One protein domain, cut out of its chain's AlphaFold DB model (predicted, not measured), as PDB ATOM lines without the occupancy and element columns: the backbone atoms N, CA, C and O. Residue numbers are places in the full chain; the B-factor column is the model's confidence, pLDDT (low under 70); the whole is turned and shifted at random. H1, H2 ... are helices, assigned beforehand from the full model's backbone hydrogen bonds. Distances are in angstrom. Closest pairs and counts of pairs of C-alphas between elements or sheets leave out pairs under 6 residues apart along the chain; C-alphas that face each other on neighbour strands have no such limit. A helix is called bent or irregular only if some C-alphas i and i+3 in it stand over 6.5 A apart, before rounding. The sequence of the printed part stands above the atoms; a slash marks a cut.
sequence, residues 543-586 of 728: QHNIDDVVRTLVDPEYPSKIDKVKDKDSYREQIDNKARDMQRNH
ATOM      1  N   GLN A 543      -1.317  13.095  17.375       82.56
ATOM      2  CA  GLN A 543      -2.668  12.649  17.725       82.56
ATOM      3  C   GLN A 543      -3.223  11.612  16.738       82.56
ATOM      4  O   GLN A 543      -4.166  10.897  17.070       82.56
ATOM      5  N   HIS A 544      -2.625  11.500  15.546       85.94
ATOM      6  CA  HIS A 544      -3.081  10.608  14.482       85.94
ATOM      7  C   HIS A 544      -1.983   9.632  14.065       85.94
ATOM      8  O   HIS A 544      -0.807   9.990  13.941       85.94
ATOM      9  N   ASN A 545      -2.383   8.385  13.826       88.69
ATOM     10  CA  ASN A 545      -1.475   7.346  13.364       88.69
ATOM     11  C   ASN A 545      -1.088   7.583  11.902       88.69
ATOM     12  O   ASN A 545      -1.928   7.915  11.071       88.69
ATOM     13  N   ILE A 546       0.180   7.330  11.577       92.69
ATOM     14  CA  ILE A 546       0.612   7.208  10.186       92.69
ATOM     15  C   ILE A 546       0.205   5.807   9.725       92.69
ATOM     16  O   ILE A 546       0.830   4.807  10.089       92.69
ATOM     17  N   ASP A 547      -0.899   5.730   8.997       93.12
ATOM     18  CA  ASP A 547      -1.437   4.498   8.432       93.12
ATOM     19  C   ASP A 547      -1.043   4.339   6.953       93.12
ATOM     20  O   ASP A 547      -0.267   5.118   6.393       93.12
ATOM     21  N   ASP A 548      -1.562   3.302   6.300       92.31
ATOM     22  CA  ASP A 548      -1.248   3.045   4.895       92.31
ATOM     23  C   ASP A 548      -1.821   4.113   3.946       92.31
ATOM     24  O   ASP A 548      -1.270   4.304   2.861       92.31
ATOM     25  N   VAL A 549      -2.858   4.861   4.345       92.12
ATOM     26  CA  VAL A 549      -3.388   5.990   3.562       92.12
ATOM     27  C   VAL A 549      -2.364   7.121   3.549       92.12
ATOM     28  O   VAL A 549      -2.000   7.607   2.475       92.12
ATOM     29  N   VAL A 550      -1.829   7.488   4.716       94.81
ATOM     30  CA  VAL A 550      -0.769   8.502   4.832       94.81
ATOM     31  C   VAL A 550       0.513   8.042   4.137       94.81
ATOM     32  O   VAL A 550       1.131   8.812   3.401       94.81
ATOM     33  N   ARG A 551       0.913   6.777   4.286       95.50
ATOM     34  CA  ARG A 551       2.100   6.257   3.584       95.50
ATOM     35  C   ARG A 551       1.930   6.291   2.066       95.50
ATOM     36  O   ARG A 551       2.872   6.646   1.364       95.50
ATOM     37  N   THR A 552       0.722   6.019   1.570       94.94
ATOM     38  CA  THR A 552       0.381   6.133   0.142       94.94
ATOM     39  C   THR A 552       0.365   7.590  -0.341       94.94
ATOM     40  O   THR A 552       0.723   7.858  -1.483       94.94
ATOM     41  N   LEU A 553       0.007   8.560   0.509       95.69
ATOM     42  CA  LEU A 553       0.143   9.994   0.197       95.69
ATOM     43  C   LEU A 553       1.616  10.389  -0.036       95.69
ATOM     44  O   LEU A 553       1.939  11.165  -0.939       95.69
ATOM     45  N   VAL A 554       2.517   9.862   0.798       95.56
ATOM     46  CA  VAL A 554       3.953  10.188   0.792       95.56
ATOM     47  C   VAL A 554       4.717   9.456  -0.316       95.56
ATOM     48  O   VAL A 554       5.649  10.018  -0.912       95.56
ATOM     49  N   ASP A 555       4.334   8.208  -0.585       94.06
ATOM     50  CA  ASP A 555       4.787   7.393  -1.710       94.06
ATOM     51  C   ASP A 555       3.585   6.665  -2.340       94.06
ATOM     52  O   ASP A 555       3.155   5.636  -1.814       94.06
ATOM     53  N   PRO A 556       3.065   7.138  -3.489       91.94
ATOM     54  CA  PRO A 556       1.930   6.513  -4.177       91.94
ATOM     55  C   PRO A 556       2.126   5.032  -4.521       91.94
ATOM     56  O   PRO A 556       1.155   4.298  -4.693       91.94
ATOM     57  N   GLU A 557       3.373   4.563  -4.617       91.81
ATOM     58  CA  GLU A 557       3.679   3.162  -4.906       91.81
ATOM     59  C   GLU A 557       3.814   2.300  -3.641       91.81
ATOM     60  O   GLU A 557       4.018   1.086  -3.768       91.81
ATOM     61  N   TYR A 558       3.683   2.882  -2.440       93.94
ATOM     62  CA  TYR A 558       3.826   2.197  -1.151       93.94
ATOM     63  C   TYR A 558       3.050   0.869  -1.080       93.94
ATOM     64  O   TYR A 558       3.696  -0.143  -0.779       93.94
ATOM     65  N   PRO A 559       1.750   0.786  -1.457       91.81
ATOM     66  CA  PRO A 559       1.000  -0.473  -1.407       91.81
ATOM     67  C   PRO A 559       1.622  -1.594  -2.248       91.81
ATOM     68  O   PRO A 559       1.531  -2.766  -1.903       91.81
ATOM     69  N   SER A 560       2.284  -1.248  -3.355       90.94
ATOM     70  CA  SER A 560       2.916  -2.217  -4.257       90.94
ATOM     71  C   SER A 560       4.368  -2.545  -3.888       90.94
ATOM     72  O   SER A 560       4.892  -3.587  -4.300       90.94
ATOM     73  N   LYS A 561       5.036  -1.643  -3.156       93.69
ATOM     74  CA  LYS A 561       6.440  -1.764  -2.744       93.69
ATOM     75  C   LYS A 561       6.589  -2.508  -1.427       93.69
ATOM     76  O   LYS A 561       7.506  -3.316  -1.322       93.69
ATOM     77  N   ILE A 562       5.700  -2.282  -0.457       93.38
ATOM     78  CA  ILE A 562       5.840  -2.813   0.908       93.38
ATOM     79  C   ILE A 562       6.007  -4.340   0.945       93.38
ATOM     80  O   ILE A 562       6.777  -4.859   1.746       93.38
ATOM     81  N   ASP A 563       5.373  -5.072   0.026       91.94
ATOM     82  CA  ASP A 563       5.499  -6.532  -0.058       91.94
ATOM     83  C   ASP A 563       6.744  -7.031  -0.796       91.94
ATOM     84  O   ASP A 563       7.088  -8.208  -0.696       91.94
ATOM     85  N   LYS A 564       7.446  -6.147  -1.510       93.62
ATOM     86  CA  LYS A 564       8.671  -6.456  -2.264       93.62
ATOM     87  C   LYS A 564       9.944  -6.099  -1.497       93.62
ATOM     88  O   LYS A 564      11.024  -6.570  -1.859       93.62
ATOM     89  N   VAL A 565       9.846  -5.256  -0.469       93.94
ATOM     90  CA  VAL A 565      10.991  -4.849   0.352       93.94
ATOM     91  C   VAL A 565      11.322  -5.939   1.377       93.94
ATOM     92  O   VAL A 565      10.431  -6.530   1.984       93.94
ATOM     93  N   LYS A 566      12.620  -6.220   1.564       92.94
ATOM     94  CA  LYS A 566      13.105  -7.240   2.513       92.94
ATOM     95  C   LYS A 566      12.879  -6.843   3.974       92.94
ATOM     96  O   LYS A 566      12.463  -7.682   4.763       92.94
ATOM     97  N   ASP A 567      13.171  -5.590   4.309       95.44
ATOM     98  CA  ASP A 567      12.980  -5.017   5.642       95.44
ATOM     99  C   ASP A 567      11.802  -4.036   5.611       95.44
ATOM    100  O   ASP A 567      11.935  -2.875   5.215       95.44
ATOM    101  N   LYS A 568      10.614  -4.545   5.948       95.00
ATOM    102  CA  LYS A 568       9.368  -3.771   5.900       95.00
ATOM    103  C   LYS A 568       9.322  -2.686   6.973       95.00
ATOM    104  O   LYS A 568       8.731  -1.638   6.729       95.00
ATOM    105  N   ASP A 569       9.929  -2.927   8.130       94.56
ATOM    106  CA  ASP A 569       9.856  -2.011   9.267       94.56
ATOM    107  C   ASP A 569      10.773  -0.811   9.047       94.56
ATOM    108  O   ASP A 569      10.319   0.323   9.183       94.56
ATOM    109  N   SER A 570      11.997  -1.039   8.555       95.38
ATOM    110  CA  SER A 570      12.884   0.053   8.136       95.38
ATOM    111  C   SER A 570      12.263   0.899   7.018       95.38
ATOM    112  O   SER A 570      12.349   2.128   7.037       95.38
ATOM    113  N   TYR A 571      11.579   0.263   6.059       95.12
ATOM    114  CA  TYR A 571      10.892   0.987   4.990       95.12
ATOM    115  C   TYR A 571       9.723   1.832   5.509       95.12
ATOM    116  O   TYR A 571       9.597   2.996   5.134       95.12
ATOM    117  N   ARG A 572       8.889   1.277   6.400       95.94
ATOM    118  CA  ARG A 572       7.811   2.027   7.061       95.94
ATOM    119  C   ARG A 572       8.365   3.209   7.837       95.94
ATOM    120  O   ARG A 572       7.884   4.314   7.646       95.94
ATOM    121  N   GLU A 573       9.408   3.005   8.635       96.19
ATOM    122  CA  GLU A 573      10.039   4.074   9.411       96.19
ATOM    123  C   GLU A 573      10.579   5.197   8.511       96.19
ATOM    124  O   GLU A 573      10.386   6.377   8.802       96.19
ATOM    125  N   GLN A 574      11.191   4.857   7.371       96.25
ATOM    126  CA  GLN A 574      11.650   5.847   6.396       96.25
ATOM    127  C   GLN A 574      10.495   6.703   5.848       96.25
ATOM    128  O   GLN A 574      10.620   7.928   5.763       96.25
ATOM    129  N   ILE A 575       9.379   6.073   5.469       96.75
ATOM    130  CA  ILE A 575       8.200   6.777   4.947       96.75
ATOM    131  C   ILE A 575       7.522   7.598   6.047       96.75
ATOM    132  O   ILE A 575       7.147   8.742   5.801       96.75
ATOM    133  N   ASP A 576       7.418   7.058   7.258       97.00
ATOM    134  CA  ASP A 576       6.810   7.730   8.405       97.00
ATOM    135  C   ASP A 576       7.618   8.983   8.793       97.00
ATOM    136  O   ASP A 576       7.043  10.044   9.040       97.00
ATOM    137  N   ASN A 577       8.953   8.911   8.763       96.69
ATOM    138  CA  ASN A 577       9.820  10.074   8.970       96.69
ATOM    139  C   ASN A 577       9.615  11.135   7.882       96.69
ATOM    140  O   ASN A 577       9.441  12.312   8.201       96.69
ATOM    141  N   LYS A 578       9.527  10.714   6.616       96.69
ATOM    142  CA  LYS A 578       9.225  11.616   5.499       96.69
ATOM    143  C   LYS A 578       7.839  12.259   5.638       96.69
ATOM    144  O   LYS A 578       7.698  13.443   5.353       96.69
ATOM    145  N   ALA A 579       6.829  11.526   6.111       95.88
ATOM    146  CA  ALA A 579       5.504  12.078   6.392       95.88
ATOM    147  C   ALA A 579       5.588  13.212   7.422       95.88
ATOM    148  O   ALA A 579       5.034  14.290   7.213       95.88
ATOM    149  N   ARG A 580       6.337  12.995   8.513       95.44
ATOM    150  CA  ARG A 580       6.558  14.007   9.557       95.44
ATOM    151  C   ARG A 580       7.314  15.229   9.027       95.44
ATOM    152  O   ARG A 580       6.954  16.344   9.387       95.44
ATOM    153  N   ASP A 581       8.312  15.043   8.162       95.00
ATOM    154  CA  ASP A 581       9.000  16.156   7.486       95.00
ATOM    155  C   ASP A 581       8.038  16.971   6.609       95.00
ATOM    156  O   ASP A 581       7.995  18.195   6.705       95.00
ATOM    157  N   MET A 582       7.219  16.299   5.798       94.31
ATOM    158  CA  MET A 582       6.239  16.955   4.927       94.31
ATOM    159  C   MET A 582       5.173  17.719   5.726       94.31
ATOM    160  O   MET A 582       4.798  18.830   5.350       94.31
ATOM    161  N   GLN A 583       4.705  17.171   6.852       92.94
ATOM    162  CA  GLN A 583       3.779  17.884   7.734       92.94
ATOM    163  C   GLN A 583       4.433  19.138   8.332       92.94
ATOM    164  O   GLN A 583       3.822  20.206   8.268       92.94
ATOM    165  N   ARG A 584       5.689  19.060   8.801       91.44
ATOM    166  CA  ARG A 584       6.447  20.234   9.281       91.44
ATOM    167  C   ARG A 584       6.672  21.297   8.206       91.44
ATOM    168  O   ARG A 584       6.724  22.475   8.526       91.44
ATOM    169  N   ASN A 585       6.767  20.901   6.937       91.56
ATOM    170  CA  ASN A 585       6.966  21.817   5.807       91.56
ATOM    171  C   ASN A 585       5.656  22.404   5.236       91.56
ATOM    172  O   ASN A 585       5.682  23.108   4.216       91.56
ATOM    173  N   HIS A 586       4.515  22.140   5.885       91.75
ATOM    174  CA  HIS A 586       3.179  22.551   5.445       91.75
ATOM    175  C   HIS A 586       2.856  21.990   4.051       91.75
ATOM    176  O   HIS A 586       2.468  22.724   3.143       91.75
TER     177      HIS A 586
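Overview. This is residues 543 to 586 of the 728 residues of an uncharacterized protein of Ogataea polymorpha (UniProt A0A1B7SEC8). One long helix, H3, makes the long axis of a small all-helix domain, and the short helix H1 packs at a steep angle on residues 572 to 579 of H3, with the still shorter H2 following it on that side. The chain folds back from H2 into H3 through a loop at one end, where residues 563 to 570 stick out, of which 568 to 570 belong to H3. The printed part has 44 residues with three named helices in the order H1, H2, H3, and no named strand. The whole is compact, with a radius of gyration of the C-alphas of 10.3 A, and elongated in outline, with spans of 30 by 17 by 17 A.

Arrangement. The printed part begins with residues 543 to 547, before H1, residues 548 to 554. A tight link of 3 residues leads to H2, residues 558 to 561. H1 and H2 touch, their closest C-alphas being those of Thr 552 and Tyr 558, 5.4 A apart. A short link of 6 residues then leads to H3, residues 568 to 584. H2 and H3 are near each other, with 5 pairs of C-alphas within 10 A and no pair within 8 A. H1 and H3 touch, and H3 does so with residues 572 to 579 alone; the closest C-alphas are those of Val 554 and Ala 579, 6.1 A apart. H1 and H3 run the same way at a steep tilt of 59 degrees. In H1 and H3 every O i to N i+4 pair is within hydrogen-bond range, while H2 is too short for such a pair and has its 1 O i to N i+3 pair within range.

Along the chain. H1 runs from Asp 548, with its C-alpha at (-1.248, 3.045, 4.895), to Val 554, and is 9.7 A long from first to last C-alpha. H2 runs from Tyr 558, with its C-alpha at (3.826, 2.197, -1.151), to Lys 561, and measures 5.0 A. H3 runs from Lys 568 to Arg 584, whose C-alpha is at (6.447, 20.234, 9.281), and measures 24.4 A. None of these helices is bent.

Size, cuts and confidence. The two C-alphas farthest apart are those of Lys 566 and His 586, 31.5 A. The first and last printed C-alphas, those of Gln 543 and His 586, are 16.8 A apart. Without residues 563 to 570, which stand free, the body has 36 residues and spans 26 by 18 by 15 A. The printed part has no cut, and neither link between the helices is long. The mean pLDDT of the printed part is 93.6, and no printed residue is under 70.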